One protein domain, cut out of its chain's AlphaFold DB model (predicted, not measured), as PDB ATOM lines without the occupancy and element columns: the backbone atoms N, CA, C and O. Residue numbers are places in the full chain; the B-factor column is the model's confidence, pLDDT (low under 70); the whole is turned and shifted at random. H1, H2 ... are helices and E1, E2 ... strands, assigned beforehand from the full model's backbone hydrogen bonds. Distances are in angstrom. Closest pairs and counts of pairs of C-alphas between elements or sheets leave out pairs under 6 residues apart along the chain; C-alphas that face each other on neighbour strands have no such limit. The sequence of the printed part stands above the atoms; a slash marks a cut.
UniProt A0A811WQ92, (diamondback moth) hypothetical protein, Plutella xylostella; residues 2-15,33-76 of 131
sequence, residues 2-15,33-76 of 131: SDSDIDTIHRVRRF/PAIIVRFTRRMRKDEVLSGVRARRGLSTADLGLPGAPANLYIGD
ATOM      1  N   SER A   2     119.171 107.703 166.051       84.62
ATOM      2  CA  SER A   2     120.257 106.798 166.447       84.62
ATOM      3  C   SER A   2     121.570 107.255 165.817       84.62
ATOM      4  O   SER A   2     121.542 107.949 164.800       84.62
ATOM      5  N   ASP A   3     122.703 106.817 166.357       82.31
ATOM      6  CA  ASP A   3     124.024 107.183 165.823       82.31
ATOM      7  C   ASP A   3     124.205 106.751 164.357       82.31
ATOM      8  O   ASP A   3     124.846 107.448 163.577       82.31
ATOM      9  N   SER A   4     123.528 105.676 163.934       91.12
ATOM     10  CA  SER A   4     123.520 105.195 162.541       91.12
ATOM     11  C   SER A   4     122.823 106.129 161.532       91.12
ATOM     12  O   SER A   4     122.894 105.919 160.318       91.12
ATOM     13  N   ASP A   5     122.132 107.172 162.004       93.94
ATOM     14  CA  ASP A   5     121.445 108.137 161.142       93.94
ATOM     15  C   ASP A   5     122.400 109.205 160.564       93.94
ATOM     16  O   ASP A   5     122.034 109.914 159.618       93.94
ATOM     17  N   ILE A   6     123.618 109.322 161.106       96.38
ATOM     18  CA  ILE A   6     124.643 110.281 160.676       96.38
ATOM     19  C   ILE A   6     125.771 109.544 159.960       96.38
ATOM     20  O   ILE A   6     126.296 108.554 160.448       96.38
ATOM     21  N   ASP A   7     126.155 110.065 158.800       96.38
ATOM     22  CA  ASP A   7     127.227 109.515 157.978       96.38
ATOM     23  C   ASP A   7     128.553 110.252 158.242       96.38
ATOM     24  O   ASP A   7     129.544 109.648 158.633       96.38
ATOM     25  N   THR A   8     128.580 111.591 158.128       96.75
ATOM     26  CA  THR A   8     129.724 112.376 158.639       96.75
ATOM     27  C   THR A   8     129.330 113.727 159.210       96.75
ATOM     28  O   THR A   8     128.310 114.320 158.850       96.75
ATOM     29  N   ILE A   9     130.216 114.247 160.060       96.69
ATOM     30  CA  ILE A   9     130.167 115.596 160.612       96.69
ATOM     31  C   ILE A   9     131.541 116.226 160.424       96.69
ATOM     32  O   ILE A   9     132.553 115.625 160.769       96.69
ATOM     33  N   HIS A  10     131.596 117.438 159.882       95.50
ATOM     34  CA  HIS A  10     132.846 118.192 159.783       95.50
ATOM     35  C   HIS A  10     132.587 119.697 159.806       95.50
ATOM     36  O   HIS A  10     131.483 120.162 159.524       95.50
ATOM     37  N   ARG A  11     133.616 120.479 160.140       92.69
ATOM     38  CA  ARG A  11     133.576 121.940 160.009       92.69
ATOM     39  C   ARG A  11     134.112 122.366 158.653       92.69
ATOM     40  O   ARG A  11     135.083 121.799 158.165       92.69
ATOM     41  N   VAL A  12     133.509 123.394 158.071       87.88
ATOM     42  CA  VAL A  12     133.967 123.971 156.801       87.88
ATOM     43  C   VAL A  12     134.613 125.316 157.071       87.88
ATOM     44  O   VAL A  12     134.053 126.131 157.807       87.88
ATOM     45  N   ARG A  13     135.789 125.549 156.474       81.94
ATOM     46  CA  ARG A  13     136.457 126.854 156.535       81.94
ATOM     47  C   ARG A  13     135.496 127.937 156.067       81.94
ATOM     48  O   ARG A  13     134.700 127.741 155.150       81.94
ATOM     49  N   ARG A  14     135.576 129.102 156.698       70.50
ATOM     50  CA  ARG A  14     134.874 130.260 156.163       70.50
ATOM     51  C   ARG A  14     135.474 130.582 154.808       70.50
ATOM     52  O   ARG A  14     136.692 130.605 154.668       70.50
ATOM     53  N   PHE A  15     134.604 130.798 153.832       61.97
ATOM     54  CA  PHE A  15     135.021 131.491 152.632       61.97
ATOM     55  C   PHE A  15     135.385 132.907 153.078       61.97
ATOM     56  O   PHE A  15     134.508 133.628 153.557       61.97
ATOM     57  N   PRO A  33     133.434 128.245 162.678       88.50
ATOM     58  CA  PRO A  33     133.083 127.796 161.339       88.50
ATOM     59  C   PRO A  33     131.810 126.940 161.354       88.50
ATOM     60  O   PRO A  33     131.497 126.295 162.357       88.50
ATOM     61  N   ALA A  34     131.070 126.945 160.244       91.69
ATOM     62  CA  ALA A  34     129.835 126.176 160.133       91.69
ATOM     63  C   ALA A  34     130.115 124.669 160.223       91.69
ATOM     64  O   ALA A  34     131.142 124.192 159.735       91.69
ATOM     65  N   ILE A  35     129.181 123.931 160.822       94.81
ATOM     66  CA  ILE A  35     129.201 122.469 160.879       94.81
ATOM     67  C   ILE A  35     128.324 121.942 159.745       94.81
ATOM     68  O   ILE A  35     127.181 122.369 159.591       94.81
ATOM     69  N   ILE A  36     128.860 121.009 158.967       95.69
ATOM     70  CA  ILE A  36     128.124 120.250 157.963       95.69
ATOM     71  C   ILE A  36     127.885 118.851 158.506       95.69
ATOM     72  O   ILE A  36     128.823 118.166 158.913       95.69
ATOM     73  N   VAL A  37     126.620 118.441 158.480       96.69
ATOM     74  CA  VAL A  37     126.171 117.101 158.854       96.69
ATOM     75  C   VAL A  37     125.615 116.427 157.606       96.69
ATOM     76  O   VAL A  37     124.692 116.947 156.976       96.69
ATOM     77  N   ARG A  38     126.173 115.271 157.245       96.50
ATOM     78  CA  ARG A  38     125.596 114.373 156.243       96.50
ATOM     79  C   ARG A  38     124.824 113.282 156.970       96.50
ATOM     80  O   ARG A  38     125.384 112.593 157.814       96.50
ATOM     81  N   PHE A  39     123.554 113.128 156.622       96.62
ATOM     82  CA  PHE A  39     122.704 112.051 157.125       96.62
ATOM     83  C   PHE A  39     122.784 110.848 156.187       96.62
ATOM     84  O   PHE A  39     122.864 111.035 154.973       96.62
ATOM     85  N   THR A  40     122.685 109.635 156.733       96.81
ATOM     86  CA  THR A  40     122.635 108.395 155.934       96.81
ATOM     87  C   THR A  40     121.349 108.307 155.119       96.81
ATOM     88  O   THR A  40     121.331 107.813 153.994       96.81
ATOM     89  N   ARG A  41     120.250 108.832 155.673       95.19
ATOM     90  CA  ARG A  41     118.934 108.853 155.033       95.19
ATOM     91  C   ARG A  41     118.408 110.268 154.939       95.19
ATOM     92  O   ARG A  41     118.350 111.016 155.913       95.19
ATOM     93  N   ARG A  42     117.900 110.598 153.760       93.50
ATOM     94  CA  ARG A  42     117.266 111.883 153.482       93.50
ATOM     95  C   ARG A  42     116.091 112.198 154.416       93.50
ATOM     96  O   ARG A  42     115.970 113.338 154.851       93.50
ATOM     97  N   MET A  43     115.277 111.195 154.759       94.19
ATOM     98  CA  MET A  43     114.143 111.374 155.677       94.19
ATOM     99  C   MET A  43     114.586 111.916 157.042       94.19
ATOM    100  O   MET A  43     113.932 112.798 157.578       94.19
ATOM    101  N   ARG A  44     115.751 111.492 157.554       95.25
ATOM    102  CA  ARG A  44     116.294 111.976 158.835       95.25
ATOM    103  C   ARG A  44     116.675 113.448 158.789       95.25
ATOM    104  O   ARG A  44     116.346 114.203 159.698       95.25
ATOM    105  N   LYS A  45     117.316 113.874 157.699       95.12
ATOM    106  CA  LYS A  45     117.596 115.294 157.454       95.12
ATOM    107  C   LYS A  45     116.296 116.108 157.440       95.12
ATOM    108  O   LYS A  45     116.230 117.180 158.041       95.12
ATOM    109  N   ASP A  46     115.272 115.608 156.751       93.94
ATOM    110  CA  ASP A  46     113.986 116.294 156.610       93.94
ATOM    111  C   ASP A  46     113.217 116.356 157.947       93.94
ATOM    112  O   ASP A  46     112.684 117.418 158.279       93.94
ATOM    113  N   GLU A  47     113.242 115.286 158.752       94.44
ATOM    114  CA  GLU A  47     112.739 115.249 160.135       94.44
ATOM    115  C   GLU A  47     113.401 116.344 160.983       94.44
ATOM    116  O   GLU A  47     112.702 117.201 161.527       94.44
ATOM    117  N   VAL A  48     114.739 116.400 161.016       94.25
ATOM    118  CA  VAL A  48     115.486 117.415 161.780       94.25
ATOM    119  C   VAL A  48     115.131 118.832 161.325       94.25
ATOM    120  O   VAL A  48     114.797 119.688 162.146       94.25
ATOM    121  N   LEU A  49     115.151 119.100 160.017       94.62
ATOM    122  CA  LEU A  49     114.836 120.430 159.494       94.62
ATOM    123  C   LEU A  49     113.377 120.830 159.744       94.62
ATOM    124  O   LEU A  49     113.095 122.013 159.939       94.62
ATOM    125  N   SER A  50     112.436 119.883 159.713       93.69
ATOM    126  CA  SER A  50     111.035 120.148 160.053       93.69
ATOM    127  C   SER A  50     110.867 120.483 161.537       93.69
ATOM    128  O   SER A  50     110.232 121.492 161.846       93.69
ATOM    129  N   GLY A  51     111.526 119.737 162.430       94.00
ATOM    130  CA  GLY A  51     111.516 119.988 163.871       94.00
ATOM    131  C   GLY A  51     112.074 121.366 164.226       94.00
ATOM    132  O   GLY A  51     111.442 122.120 164.962       94.00
ATOM    133  N   VAL A  52     113.205 121.757 163.629       93.38
ATOM    134  CA  VAL A  52     113.796 123.090 163.849       93.38
ATOM    135  C   VAL A  52     112.862 124.208 163.378       93.38
ATOM    136  O   VAL A  52     112.694 125.208 164.076       93.38
ATOM    137  N   ARG A  53     112.221 124.048 162.211       91.31
ATOM    138  CA  ARG A  53     111.253 125.034 161.699       91.31
ATOM    139  C   ARG A  53     110.019 125.139 162.599       91.31
ATOM    140  O   ARG A  53     109.566 126.251 162.855       91.31
ATOM    141  N   ALA A  54     109.503 124.011 163.093       94.00
ATOM    142  CA  ALA A  54     108.362 123.974 164.007       94.00
ATOM    143  C   ALA A  54     108.677 124.647 165.352       94.00
ATOM    144  O   ALA A  54     107.833 125.365 165.884       94.00
ATOM    145  N   ARG A  55     109.909 124.488 165.856       93.25
ATOM    146  CA  ARG A  55     110.377 125.089 167.115       93.25
ATOM    147  C   ARG A  55     110.482 126.621 167.080       93.25
ATOM    148  O   ARG A  55     110.421 127.246 168.128       93.25
ATOM    149  N   ARG A  56     110.626 127.236 165.894       90.19
ATOM    150  CA  ARG A  56     110.751 128.703 165.694       90.19
ATOM    151  C   ARG A  56     111.904 129.366 166.465       90.19
ATOM    152  O   ARG A  56     111.790 130.499 166.917       90.19
ATOM    153  N   GLY A  57     113.039 128.685 166.559       91.38
ATOM    154  CA  GLY A  57     114.232 129.206 167.220       91.38
ATOM    155  C   GLY A  57     115.029 128.089 167.872       91.38
ATOM    156  O   GLY A  57     114.481 127.061 168.273       91.38
ATOM    157  N   LEU A  58     116.341 128.269 167.938       94.06
ATOM    158  CA  LEU A  58     117.248 127.366 168.629       94.06
ATOM    159  C   LEU A  58     118.440 128.168 169.124       94.06
ATOM    160  O   LEU A  58     118.974 128.986 168.381       94.06
ATOM    161  N   SER A  59     118.846 127.948 170.364       94.75
ATOM    162  CA  SER A  59     120.001 128.586 170.982       94.75
ATOM    163  C   SER A  59     120.931 127.545 171.597       94.75
ATOM    164  O   SER A  59     120.567 126.385 171.775       94.75
ATOM    165  N   THR A  60     122.156 127.945 171.923       94.00
ATOM    166  CA  THR A  60     123.108 127.090 172.648       94.00
ATOM    167  C   THR A  60     122.601 126.700 174.038       94.00
ATOM    168  O   THR A  60     122.810 125.561 174.452       94.00
ATOM    169  N   ALA A  61     121.875 127.591 174.720       94.56
ATOM    170  CA  ALA A  61     121.283 127.323 176.031       94.56
ATOM    171  C   ALA A  61     120.213 126.221 175.972       94.56
ATOM    172  O   ALA A  61     120.159 125.369 176.852       94.56
ATOM    173  N   ASP A  62     119.432 126.174 174.888       93.75
ATOM    174  CA  ASP A  62     118.449 125.106 174.647       93.75
ATOM    175  C   ASP A  62     119.077 123.711 174.532       93.75
ATOM    176  O   ASP A  62     118.397 122.704 174.709       93.75
ATOM    177  N   LEU A  63     120.365 123.655 174.185       91.44
ATOM    178  CA  LEU A  63     121.142 122.424 174.069       91.44
ATOM    179  C   LEU A  63     121.967 122.133 175.332       91.44
ATOM    180  O   LEU A  63     122.778 121.211 175.319       91.44
ATOM    181  N   GLY A  64     121.812 122.934 176.393       94.50
ATOM    182  CA  GLY A  64     122.610 122.818 177.614       94.50
ATOM    183  C   GLY A  64     124.095 123.132 177.412       94.50
ATOM    184  O   GLY A  64     124.927 122.695 178.204       94.50
ATOM    185  N   LEU A  65     124.456 123.856 176.346       91.75
ATOM    186  CA  LEU A  65     125.847 124.223 176.092       91.75
ATOM    187  C   LEU A  65     126.258 125.394 176.998       91.75
ATOM    188  O   LEU A  65     125.500 126.361 177.116       91.75
ATOM    189  N   PRO A  66     127.459 125.349 177.602       93.00
ATOM    190  CA  PRO A  66     127.923 126.401 178.496       93.00
ATOM    191  C   PRO A  66     128.196 127.715 177.746       93.00
ATOM    192  O   PRO A  66     128.541 127.719 176.561       93.00
ATOM    193  N   GLY A  67     128.109 128.832 178.471       90.50
ATOM    194  CA  GLY A  67     128.411 130.177 177.972       90.50
ATOM    195  C   GLY A  67     127.175 131.022 177.653       90.50
ATOM    196  O   GLY A  67     126.040 130.633 177.920       90.50
ATOM    197  N   ALA A  68     127.406 132.215 177.096       91.44
ATOM    198  CA  ALA A  68     126.326 133.129 176.731       91.44
ATOM    199  C   ALA A  68     125.417 132.505 175.647       91.44
ATOM    200  O   ALA A  68     125.941 131.966 174.662       91.44
ATOM    201  N   PRO A  69     124.075 132.587 175.781       92.81
ATOM    202  CA  PRO A  69     123.155 132.055 174.783       92.81
ATOM    203  C   PRO A  69     123.410 132.661 173.400       92.81
ATOM    204  O   PRO A  69     123.400 133.879 173.222       92.81
ATOM    205  N   ALA A  70     123.618 131.805 172.405       91.12
ATOM    206  CA  ALA A  70     123.823 132.201 171.021       91.12
ATOM    207  C   ALA A  70     122.831 131.479 170.108       91.12
ATOM    208  O   ALA A  70     122.636 130.269 170.224       91.12
ATOM    209  N   ASN A  71     122.236 132.214 169.168       92.69
ATOM    210  CA  ASN A  71     121.281 131.647 168.220       92.69
ATOM    211  C   ASN A  71     121.961 130.674 167.249       92.69
ATOM    212  O   ASN A  71     122.989 130.971 166.630       92.69
ATOM    213  N   LEU A  72     121.323 129.524 167.072       91.88
ATOM    214  CA  LEU A  72     121.685 128.467 166.151       91.88
ATOM    215  C   LEU A  72     120.765 128.518 164.933       91.88
ATOM    216  O   LEU A  72     119.543 128.606 165.038       91.88
ATOM    217  N   TYR A  73     121.377 128.434 163.756       91.94
ATOM    218  CA  TYR A  73     120.676 128.420 162.480       91.94
ATOM    219  C   TYR A  73     120.982 127.109 161.776       91.94
ATOM    220  O   TYR A  73     122.149 126.780 161.559       91.94
ATOM    221  N   ILE A  74     119.933 126.379 161.411       94.25
ATOM    222  CA  ILE A  74     120.035 125.088 160.734       94.25
ATOM    223  C   ILE A  74     119.269 125.200 159.419       94.25
ATOM    224  O   ILE A  74     118.137 125.683 159.379       94.25
ATOM    225  N   GLY A  75     119.899 124.776 158.328       94.12
ATOM    226  CA  GLY A  75     119.328 124.843 156.990       94.12
ATOM    227  C   GLY A  75     119.980 123.837 156.051       94.12
ATOM    228  O   GLY A  75     120.948 123.170 156.410       94.12
ATOM    229  N   ASP A  76     119.440 123.732 154.839       94.69
ATOM    230  CA  ASP A  76     120.014 122.887 153.795       94.69
ATOM    231  C   ASP A  76     121.394 123.414 153.355       94.69
ATOM    232  O   ASP A  76     121.592 124.618 153.156       94.69
TER     233      ASP A  76
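What this domain is: This is residues 2 to 15 and 33 to 76 of the 131 residues of the protein "(diamondback moth) hypothetical protein" of Plutella xylostella (UniProt A0A811WQ92). Look for a ribbon of two strands, E1 and E2, and a single helix, H1, that opens away from it like the two arms of a V joined at residues 40 and 41. Residues 56 to 76, with no named element, loop out beyond the far end of H1 and come back, so that residues 73 to 76 lie in the opening of the V. The printed part has 58 residues, with E1, E2 and H1 in that order along the chain; the sheet, E1 - E2, is antiparallel. The class is mixed, helices and strands, with under half of the residues in named elements. The whole is only just loose, close to compact, with a radius of gyration of the C-alphas of 12.6 A and spans of 33 by 29 by 22 A.

How they stand to each other: Start at the sheet, where E1, residues 6 to 11, and E2, residues 35 to 39, are antiparallel neighbours at 166 degrees. N 7 and O 38 are 2.8 A apart and N 36 and O 10 are 2.8 A apart, both within hydrogen-bond range. From E2 a tight link leads to H1, residues 42 to 55; their closest C-alphas, of Phe 39 and Lys 45, are 6.1 A apart. E1 and H1 are apart. In H1 every O i to N i+4 pair is within hydrogen-bond range.

Where its parts are: Find C-alpha 6 at (124.643, 110.281, 160.676); E1 runs 14.7 A from there. E2 measures 12.8 A. H1 runs 20.2 A to C-alpha 55 at (110.377, 125.089, 167.115).

The domain as a whole: The C-alphas of Arg 41 and Ala 68, the two farthest apart, are 33.4 A from each other. Residues 16 to 32 are not printed, within the link from E1 to E2; C-alphas 15 and 33 are 9.7 A apart across this cut. Mean pLDDT of the printed part is 92.2, and residue 15 is under 70.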